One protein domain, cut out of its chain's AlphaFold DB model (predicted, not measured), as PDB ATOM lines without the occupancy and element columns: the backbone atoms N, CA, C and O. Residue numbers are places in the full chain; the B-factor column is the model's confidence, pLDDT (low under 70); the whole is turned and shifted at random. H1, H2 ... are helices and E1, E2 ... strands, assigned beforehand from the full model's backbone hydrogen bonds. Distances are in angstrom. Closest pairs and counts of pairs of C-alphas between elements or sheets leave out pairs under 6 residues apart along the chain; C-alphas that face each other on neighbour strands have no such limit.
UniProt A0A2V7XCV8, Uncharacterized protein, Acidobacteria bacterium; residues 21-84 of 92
ATOM      1  N   LEU A  21      50.437  23.801 -17.406       91.00
ATOM      2  CA  LEU A  21      50.220  22.749 -18.400       91.00
ATOM      3  C   LEU A  21      51.491  22.556 -19.231       91.00
ATOM      4  O   LEU A  21      52.114  23.527 -19.656       91.00
ATOM      5  N   ASP A  22      51.888  21.303 -19.447       91.19
ATOM      6  CA  ASP A  22      52.918  20.989 -20.435       91.19
ATOM      7  C   ASP A  22      52.347  21.043 -21.863       91.19
ATOM      8  O   ASP A  22      51.140  21.159 -22.064       91.19
ATOM      9  N   GLU A  23      53.216  20.948 -22.870       89.69
ATOM     10  CA  GLU A  23      52.819  21.032 -24.283       89.69
ATOM     11  C   GLU A  23      51.766  19.973 -24.671       89.69
ATOM     12  O   GLU A  23      50.872  20.246 -25.466       89.69
ATOM     13  N   GLY A  24      51.819  18.772 -24.083       91.44
ATOM     14  CA  GLY A  24      50.834  17.725 -24.356       91.44
ATOM     15  C   GLY A  24      49.464  18.039 -23.753       91.44
ATOM     16  O   GLY A  24      48.434  17.828 -24.396       91.44
ATOM     17  N   ALA A  25      49.447  18.570 -22.531       92.62
ATOM     18  CA  ALA A  25      48.239  19.027 -21.860       92.62
ATOM     19  C   ALA A  25      47.632  20.271 -22.535       92.62
ATOM     20  O   ALA A  25      46.409  20.369 -22.625       92.62
ATOM     21  N   GLU A  26      48.458  21.184 -23.057       93.81
ATOM     22  CA  GLU A  26      48.008  22.326 -23.866       93.81
ATOM     23  C   GLU A  26      47.230  21.853 -25.100       93.81
ATOM     24  O   GLU A  26      46.079  22.247 -25.284       93.81
ATOM     25  N   VAL A  27      47.792  20.926 -25.880       94.88
ATOM     26  CA  VAL A  27      47.121  20.380 -27.074       94.88
ATOM     27  C   VAL A  27      45.810  19.673 -26.712       94.88
ATOM     28  O   VAL A  27      44.793  19.857 -27.382       94.88
ATOM     29  N   ALA A  28      45.789  18.895 -25.625       95.81
ATOM     30  CA  ALA A  28      44.564  18.250 -25.154       95.81
ATOM     31  C   ALA A  28      43.482  19.272 -24.760       95.81
ATOM     32  O   ALA A  28      42.300  19.065 -25.051       95.81
ATOM     33  N   LEU A  29      43.872  20.373 -24.111       96.69
ATOM     34  CA  LEU A  29      42.973  21.467 -23.749       96.69
ATOM     35  C   LEU A  29      42.402  22.167 -24.986       96.69
ATOM     36  O   LEU A  29      41.201  22.428 -25.035       96.69
ATOM     37  N   GLU A  30      43.235  22.441 -25.988       97.50
ATOM     38  CA  GLU A  30      42.823  23.043 -27.260       97.50
ATOM     39  C   GLU A  30      41.805  22.170 -27.997       97.50
ATOM     40  O   GLU A  30      40.729  22.640 -28.386       97.50
ATOM     41  N   ASP A  31      42.093  20.875 -28.136       97.50
ATOM     42  CA  ASP A  31      41.190  19.926 -28.785       97.50
ATOM     43  C   ASP A  31      39.852  19.817 -28.051       97.50
ATOM     44  O   ASP A  31      38.785  19.824 -28.681       97.50
ATOM     45  N   TYR A  32      39.897  19.770 -26.719       97.19
ATOM     46  CA  TYR A  32      38.701  19.736 -25.893       97.19
ATOM     47  C   TYR A  32      37.881  21.025 -26.032       97.19
ATOM     48  O   TYR A  32      36.678  20.958 -26.293       97.19
ATOM     49  N   ALA A  33      38.517  22.198 -25.959       96.88
ATOM     50  CA  ALA A  33      37.857  23.489 -26.137       96.88
ATOM     51  C   ALA A  33      37.183  23.600 -27.506       96.88
ATOM     52  O   ALA A  33      36.025  24.024 -27.600       96.88
ATOM     53  N   ARG A  34      37.871  23.169 -28.569       96.69
ATOM     54  CA  ARG A  34      37.330  23.140 -29.930       96.69
ATOM     55  C   ARG A  34      36.097  22.244 -30.022       96.69
ATOM     56  O   ARG A  34      35.079  22.665 -30.571       96.69
ATOM     57  N   ALA A  35      36.162  21.033 -29.469       96.88
ATOM     58  CA  ALA A  35      35.046  20.087 -29.481       96.88
ATOM     59  C   ALA A  35      33.840  20.607 -28.684       96.88
ATOM     60  O   ALA A  35      32.706  20.574 -29.170       96.88
ATOM     61  N   LEU A  36      34.094  21.138 -27.487       95.94
ATOM     62  CA  LEU A  36      33.085  21.651 -26.567       95.94
ATOM     63  C   LEU A  36      32.343  22.872 -27.142       95.94
ATOM     64  O   LEU A  36      31.118  22.958 -27.062       95.94
ATOM     65  N   THR A  37      33.072  23.796 -27.774       94.81
ATOM     66  CA  THR A  37      32.522  25.038 -28.355       94.81
ATOM     67  C   THR A  37      32.095  24.915 -29.819       94.81
ATOM     68  O   THR A  37      31.513  25.849 -30.385       94.81
ATOM     69  N   ARG A  38      32.388  23.775 -30.458       94.62
ATOM     70  CA  ARG A  38      32.280  23.584 -31.913       94.62
ATOM     71  C   ARG A  38      32.959  24.713 -32.699       94.62
ATOM     72  O   ARG A  38      32.432  25.146 -33.722       94.62
ATOM     73  N   ALA A  39      34.064  25.234 -32.173       94.81
ATOM     74  CA  ALA A  39      34.839  26.283 -32.815       94.81
ATOM     75  C   ALA A  39      35.628  25.731 -34.012       94.81
ATOM     76  O   ALA A  39      35.900  24.533 -34.102       94.81
ATOM     77  N   ASN A  40      36.031  26.616 -34.923       94.56
ATOM     78  CA  ASN A  40      36.937  26.260 -36.016       94.56
ATOM     79  C   ASN A  40      38.379  26.108 -35.514       94.56
ATOM     80  O   ASN A  40      39.106  25.229 -35.979       94.56
ATOM     81  N   SER A  41      38.773  26.947 -34.554       94.75
ATOM     82  CA  SER A  41      40.074  26.899 -33.889       94.75
ATOM     83  C   SER A  41      39.940  27.180 -32.396       94.75
ATOM     84  O   SER A  41      39.015  27.870 -31.957       94.75
ATOM     85  N   ALA A  42      40.873  26.615 -31.637       96.69
ATOM     86  CA  ALA A  42      41.066  26.849 -30.218       96.69
ATOM     87  C   ALA A  42      42.570  26.800 -29.930       96.69
ATOM     88  O   ALA A  42      43.233  25.888 -30.413       96.69
ATOM     89  N   GLU A  43      43.088  27.771 -29.184       97.00
ATOM     90  CA  GLU A  43      44.511  27.896 -28.850       97.00
ATOM     91  C   GLU A  43      44.666  28.219 -27.363       97.00
ATOM     92  O   GLU A  43      43.963  29.087 -26.834       97.00
ATOM     93  N   ALA A  44      45.576  27.533 -26.674       96.31
ATOM     94  CA  ALA A  44      45.866  27.793 -25.276       96.31
ATOM     95  C   ALA A  44      46.487  29.186 -25.124       96.31
ATOM     96  O   ALA A  44      47.413  29.579 -25.836       96.31
ATOM     97  N   VAL A  45      45.987  29.954 -24.161       95.69
ATOM     98  CA  VAL A  45      46.478  31.302 -23.890       95.69
ATOM     99  C   VAL A  45      47.356  31.258 -22.660       95.69
ATOM    100  O   VAL A  45      46.880  31.047 -21.545       95.69
ATOM    101  N   ARG A  46      48.651  31.493 -22.851       93.56
ATOM    102  CA  ARG A  46      49.617  31.544 -21.754       93.56
ATOM    103  C   ARG A  46      49.492  32.829 -20.941       93.56
ATOM    104  O   ARG A  46      49.116  33.884 -21.467       93.56
ATOM    105  N   ALA A  47      49.796  32.739 -19.653       90.56
ATOM    106  CA  ALA A  47      49.885  33.907 -18.793       90.56
ATOM    107  C   ALA A  47      51.102  34.759 -19.198       90.56
ATOM    108  O   ALA A  47      52.152  34.244 -19.584       90.56
ATOM    109  N   GLY A  48      50.950  36.085 -19.171       84.75
ATOM    110  CA  GLY A  48      52.012  37.000 -19.602       84.75
ATOM    111  C   GLY A  48      53.153  37.135 -18.590       84.75
ATOM    112  O   GLY A  48      54.273  37.472 -18.966       84.75
ATOM    113  N   ASP A  49      52.859  36.892 -17.316       86.00
ATOM    114  CA  ASP A  49      53.777  36.926 -16.178       86.00
ATOM    115  C   ASP A  49      54.498  35.590 -15.948       86.00
ATOM    116  O   ASP A  49      55.653  35.604 -15.520       86.00
ATOM    117  N   ASP A  50      53.869  34.464 -16.298       86.19
ATOM    118  CA  ASP A  50      54.488  33.135 -16.283       86.19
ATOM    119  C   ASP A  50      54.144  32.315 -17.550       86.19
ATOM    120  O   ASP A  50      53.065  31.715 -17.633       86.19
ATOM    121  N   PRO A  51      55.067  32.217 -18.530       83.50
ATOM    122  CA  PRO A  51      54.838  31.501 -19.784       83.50
ATOM    123  C   PRO A  51      54.803  29.971 -19.633       83.50
ATOM    124  O   PRO A  51      54.604  29.283 -20.636       83.50
ATOM    125  N   ALA A  52      55.031  29.436 -18.428       87.50
ATOM    126  CA  ALA A  52      54.824  28.023 -18.113       87.50
ATOM    127  C   ALA A  52      53.383  27.721 -17.667       87.50
ATOM    128  O   ALA A  52      53.068  26.576 -17.349       87.50
ATOM    129  N   THR A  53      52.512  28.734 -17.614       93.44
ATOM    130  CA  THR A  53      51.119  28.577 -17.195       93.44
ATOM    131  C   THR A  53      50.142  29.049 -18.265       93.44
ATOM    132  O   THR A  53      50.389  30.012 -18.992       93.44
ATOM    133  N   VAL A  54      49.002  28.370 -18.342       95.12
ATOM    134  CA  VAL A  54      47.885  28.680 -19.234       95.12
ATOM    135  C   VAL A  54      46.795  29.373 -18.431       95.12
ATOM    136  O   VAL A  54      46.309  28.822 -17.445       95.12
ATOM    137  N   ARG A  55      46.405  30.579 -18.853       96.06
ATOM    138  CA  ARG A  55      45.348  31.393 -18.227       96.06
ATOM    139  C   ARG A  55      43.965  31.194 -18.846       96.06
ATOM    140  O   ARG A  55      42.996  31.734 -18.327       96.06
ATOM    141  N   GLY A  56      43.874  30.492 -19.971       96.38
ATOM    142  CA  GLY A  56      42.625  30.372 -20.710       96.38
ATOM    143  C   GLY A  56      42.803  29.790 -22.104       96.38
ATOM    144  O   GLY A  56      43.856  29.245 -22.435       96.38
ATOM    145  N   VAL A  57      41.773  29.939 -22.935       97.19
ATOM    146  CA  VAL A  57      41.760  29.490 -24.333       97.19
ATOM    147  C   VAL A  57      41.179  30.579 -25.229       97.19
ATOM    148  O   VAL A  57      40.162  31.192 -24.911       97.19
ATOM    149  N   HIS A  58      41.806  30.803 -26.375       96.50
ATOM    150  CA  HIS A  58      41.307  31.647 -27.446       96.50
ATOM    151  C   HIS A  58      40.570  30.775 -28.459       96.50
ATOM    152  O   HIS A  58      41.155  29.848 -29.006       96.50
ATOM    153  N   VAL A  59      39.295  31.053 -28.720       95.50
ATOM    154  CA  VAL A  59      38.464  30.269 -29.646       95.50
ATOM    155  C   VAL A  59      37.896  31.149 -30.748       95.50
ATOM    156  O   VAL A  59      37.404  32.240 -30.471       95.50
ATOM    157  N   CYS A  60      37.894  30.664 -31.991       94.62
ATOM    158  CA  CYS A  60      37.336  31.387 -33.135       94.62
ATOM    159  C   CYS A  60      36.296  30.571 -33.897       94.62
ATOM    160  O   CYS A  60      36.436  29.367 -34.114       94.62
ATOM    161  N   GLY A  61      35.254  31.255 -34.372       91.88
ATOM    162  CA  GLY A  61      34.194  30.642 -35.168       91.88
ATOM    163  C   GLY A  61      33.316  29.706 -34.344       91.88
ATOM    164  O   GLY A  61      33.082  28.577 -34.760       91.88
ATOM    165  N   LEU A  62      32.865  30.165 -33.173       91.25
ATOM    166  CA  LEU A  62      31.975  29.409 -32.290       91.25
ATOM    167  C   LEU A  62      30.768  28.823 -33.038       91.25
ATOM    168  O   LEU A  62      30.007  29.554 -33.676       91.25
ATOM    169  N   GLY A  63      30.550  27.518 -32.882       90.44
ATOM    170  CA  GLY A  63      29.357  26.832 -33.378       90.44
ATOM    171  C   GLY A  63      28.217  26.760 -32.355       90.44
ATOM    172  O   GLY A  63      27.096  26.397 -32.716       90.44
ATOM    173  N   VAL A  64      28.484  27.090 -31.086       89.81
ATOM    174  CA  VAL A  64      27.490  27.172 -30.002       89.81
ATOM    175  C   VAL A  64      27.718  28.415 -29.131       89.81
ATOM    176  O   VAL A  64      28.843  28.910 -29.056       89.81
ATOM    177  N   PRO A  65      26.680  28.941 -28.455       89.88
ATOM    178  CA  PRO A  65      26.860  30.027 -27.499       89.88
ATOM    179  C   PRO A  65      27.697  29.579 -26.294       89.88
ATOM    180  O   PRO A  65      27.515  28.478 -25.771       89.88
ATOM    181  N   LEU A  66      28.565  30.467 -25.808       91.00
ATOM    182  CA  LEU A  66      29.280  30.264 -24.552       91.00
ATOM    183  C   LEU A  66      28.303  30.401 -23.384       91.00
ATOM    184  O   LEU A  66      27.632  31.422 -23.232       91.00
ATOM    185  N   THR A  67      28.213  29.360 -22.560       94.19
ATOM    186  CA  THR A  67      27.369  29.345 -21.361       94.19
ATOM    187  C   THR A  67      28.238  29.198 -20.117       94.19
ATOM    188  O   THR A  67      29.305  28.593 -20.208       94.19
ATOM    189  N   PRO A  68      27.787  29.658 -18.938       93.69
ATOM    190  CA  PRO A  68      28.552  29.484 -17.702       93.69
ATOM    191  C   PRO A  68      28.913  28.022 -17.407       93.69
ATOM    192  O   PRO A  68      29.989  27.748 -16.890       93.69
ATOM    193  N   ALA A  69      28.037  27.078 -17.771       94.31
ATOM    194  CA  ALA A  69      28.307  25.651 -17.624       94.31
ATOM    195  C   ALA A  69      29.465  25.190 -18.520       94.31
ATOM    196  O   ALA A  69      30.327  24.459 -18.056       94.31
ATOM    197  N   LEU A  70      29.509  25.662 -19.770       94.69
ATOM    198  CA  LEU A  70      30.583  25.357 -20.716       94.69
ATOM    199  C   LEU A  70      31.925  25.913 -20.235       94.69
ATOM    200  O   LEU A  70      32.922  25.201 -20.247       94.69
ATOM    201  N   LEU A  71      31.943  27.177 -19.800       94.62
ATOM    202  CA  LEU A  71      33.163  27.817 -19.295       94.62
ATOM    203  C   LEU A  71      33.725  27.045 -18.094       94.62
ATOM    204  O   LEU A  71      34.923  26.792 -18.027       94.62
ATOM    205  N   ARG A  72      32.837  26.606 -17.192       95.50
ATOM    206  CA  ARG A  72      33.210  25.789 -16.038       95.50
ATOM    207  C   ARG A  72      33.745  24.416 -16.437       95.50
ATOM    208  O   ARG A  72      34.754  23.998 -15.891       95.50
ATOM    209  N   ASP A  73      33.094  23.740 -17.381       96.31
ATOM    210  CA  ASP A  73      33.506  22.419 -17.878       96.31
ATOM    211  C   ASP A  73      34.906  22.475 -18.515       96.31
ATOM    212  O   ASP A  73      35.764  21.639 -18.241       96.31
ATOM    213  N   LEU A  74      35.184  23.537 -19.285       96.44
ATOM    214  CA  LEU A  74      36.507  23.789 -19.855       96.44
ATOM    215  C   LEU A  74      37.588  23.967 -18.784       96.44
ATOM    216  O   LEU A  74      38.666  23.379 -18.886       96.44
ATOM    217  N   GLU A  75      37.304  24.755 -17.752       96.00
ATOM    218  CA  GLU A  75      38.252  24.968 -16.664       96.00
ATOM    219  C   GLU A  75      38.438  23.716 -15.789       96.00
ATOM    220  O   GLU A  75      39.556  23.390 -15.381       96.00
ATOM    221  N   ASP A  76      37.362  22.971 -15.528       95.62
ATOM    222  CA  ASP A  76      37.414  21.700 -14.804       95.62
ATOM    223  C   ASP A  76      38.268  20.673 -15.566       95.62
ATOM    224  O   ASP A  76      39.065  19.956 -14.950       95.62
ATOM    225  N   PHE A  77      38.181  20.651 -16.901       95.75
ATOM    226  CA  PHE A  77      39.054  19.835 -17.741       95.75
ATOM    227  C   PHE A  77      40.522  20.264 -17.627       95.75
ATOM    228  O   PHE A  77      41.371  19.413 -17.354       95.75
ATOM    229  N   ALA A  78      40.827  21.564 -17.740       94.75
ATOM    230  CA  ALA A  78      42.187  22.087 -17.567       94.75
ATOM    231  C   ALA A  78      42.785  21.686 -16.205       94.75
ATOM    232  O   ALA A  78      43.926  21.227 -16.122       94.75
ATOM    233  N   ARG A  79      41.982  21.761 -15.136       94.06
ATOM    234  CA  ARG A  79      42.374  21.304 -13.797       94.06
ATOM    235  C   ARG A  79      42.607  19.793 -13.737       94.06
ATOM    236  O   ARG A  79      43.521  19.350 -13.043       94.06
ATOM    237  N   SER A  80      41.808  18.997 -14.448       93.81
ATOM    238  CA  SER A  80      41.956  17.535 -14.466       93.81
ATOM    239  C   SER A  80      43.292  17.080 -15.070       93.81
ATOM    240  O   SER A  80      43.889  16.122 -14.572       93.81
ATOM    241  N   LEU A  81      43.814  17.815 -16.061       91.94
ATOM    242  CA  LEU A  81      45.095  17.518 -16.713       91.94
ATOM    243  C   LEU A  81      46.278  17.587 -15.733       91.94
ATOM    244  O   LEU A  81      47.190  16.768 -15.817       91.94
ATOM    245  N   LEU A  82      46.224  18.483 -14.739       87.88
ATOM    246  CA  LEU A  82      47.259  18.622 -13.703       87.88
ATOM    247  C   LEU A  82      47.357  17.423 -12.768       87.88
ATOM    248  O   LEU A  82      48.436  17.077 -12.294       87.88
ATOM    249  N   THR A  83      46.219  16.802 -12.466       79.25
ATOM    250  CA  THR A  83      46.191  15.627 -11.587       79.25
ATOM    251  C   THR A  83      46.696  14.366 -12.278       79.25
ATOM    252  O   THR A  83      46.886  13.349 -11.616       79.25
ATOM    253  N   GLY A  84      46.966  14.459 -13.583       60.06
ATOM    254  CA  GLY A  84      47.459  13.380 -14.402       60.06
ATOM    255  C   GLY A  84      46.418  12.281 -14.569       60.06
ATOM    256  O   GLY A  84      46.119  11.507 -13.661       60.06
TER     257      GLY A  84
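Overview. This is residues 21 to 84 of the 92 residues of an uncharacterized protein of Acidobacteria bacterium (UniProt A0A2V7XCV8). Two helices of equal residue count, H1 and H2, lie side by side and run opposite ways, and a hairpin of two strands, E1 and E2, packs on H1. H2 packs on H1 and comes near E2 but stays apart from E1; the loop of residues 47 to 53 lies at one end of the longest axis and the link of residues 61 to 67 at the other. The printed part has 64 residues, with two named helices and two named strands in the order H1, E1, E2, H2, the strands forming an antiparallel sheet of order E1 - E2. The class is mixed, helices and strands, with 30 residues in helices and 13 in strands. The whole is compact and rounded, with a radius of gyration of the C-alphas of 11.3 A and spans of 30 by 21 by 19 A.

Arrangement. H1, residues 23 to 37, has 10 pairs of C-alphas within 8 A of E1, residues 41 to 46; the closest C-alphas are those of Glu 30 and Ala 42, 5.1 A apart. E2, residues 54 to 60, has 5 such pairs with H1, the closest C-alphas being those of Glu 30 and Val 57, 7.2 A apart. E1 and E2 are antiparallel neighbours and a hairpin, with 156 degrees between their directions. N 43 and O 58 are within hydrogen-bond range at 2.8 A, as are N 58 and O 43 at 2.8 A. H2, residues 68 to 82, touches H1 at a shallow tilt of 19 degrees, opposite ways; the closest C-alphas are those of Ala 25 and Leu 81, 6.2 A apart. E2 and H2 are near each other, with 9 pairs of C-alphas within 10 A. E1 and H2 are apart. In H1 every O i to N i+4 pair is within hydrogen-bond range; in H2 it is 10 of 11.

Along the chain. H1 begins at Glu 23, with its C-alpha at (52.819, 21.032, -24.283), and is 21.1 A long to Thr 37. E1, Ser 41 to Arg 46, is 16.1 A long from C-alpha 41 at (40.074, 26.899, -33.889). E2, Val 54 to Cys 60, is 17.7 A long. H2 is 22.0 A long from Pro 68 to Leu 82, where C-alpha 82 is at (47.259, 18.622, -13.703).

Size, cuts and confidence. The two C-alphas farthest apart are those of Asp 49 and Gly 63, 31.5 A. The C-alphas of Leu 21 and Gly 84, the first and last printed, are 10.6 A apart. The printed part has no cut. The link H1 to E1 is tight, with 3 residues between them; the links E1 to E2 and E2 to H2 are short, with 7 residues each. The mean pLDDT of the printed part is 92.9, and in this predicted model residue 84 is the one printed residue under 70.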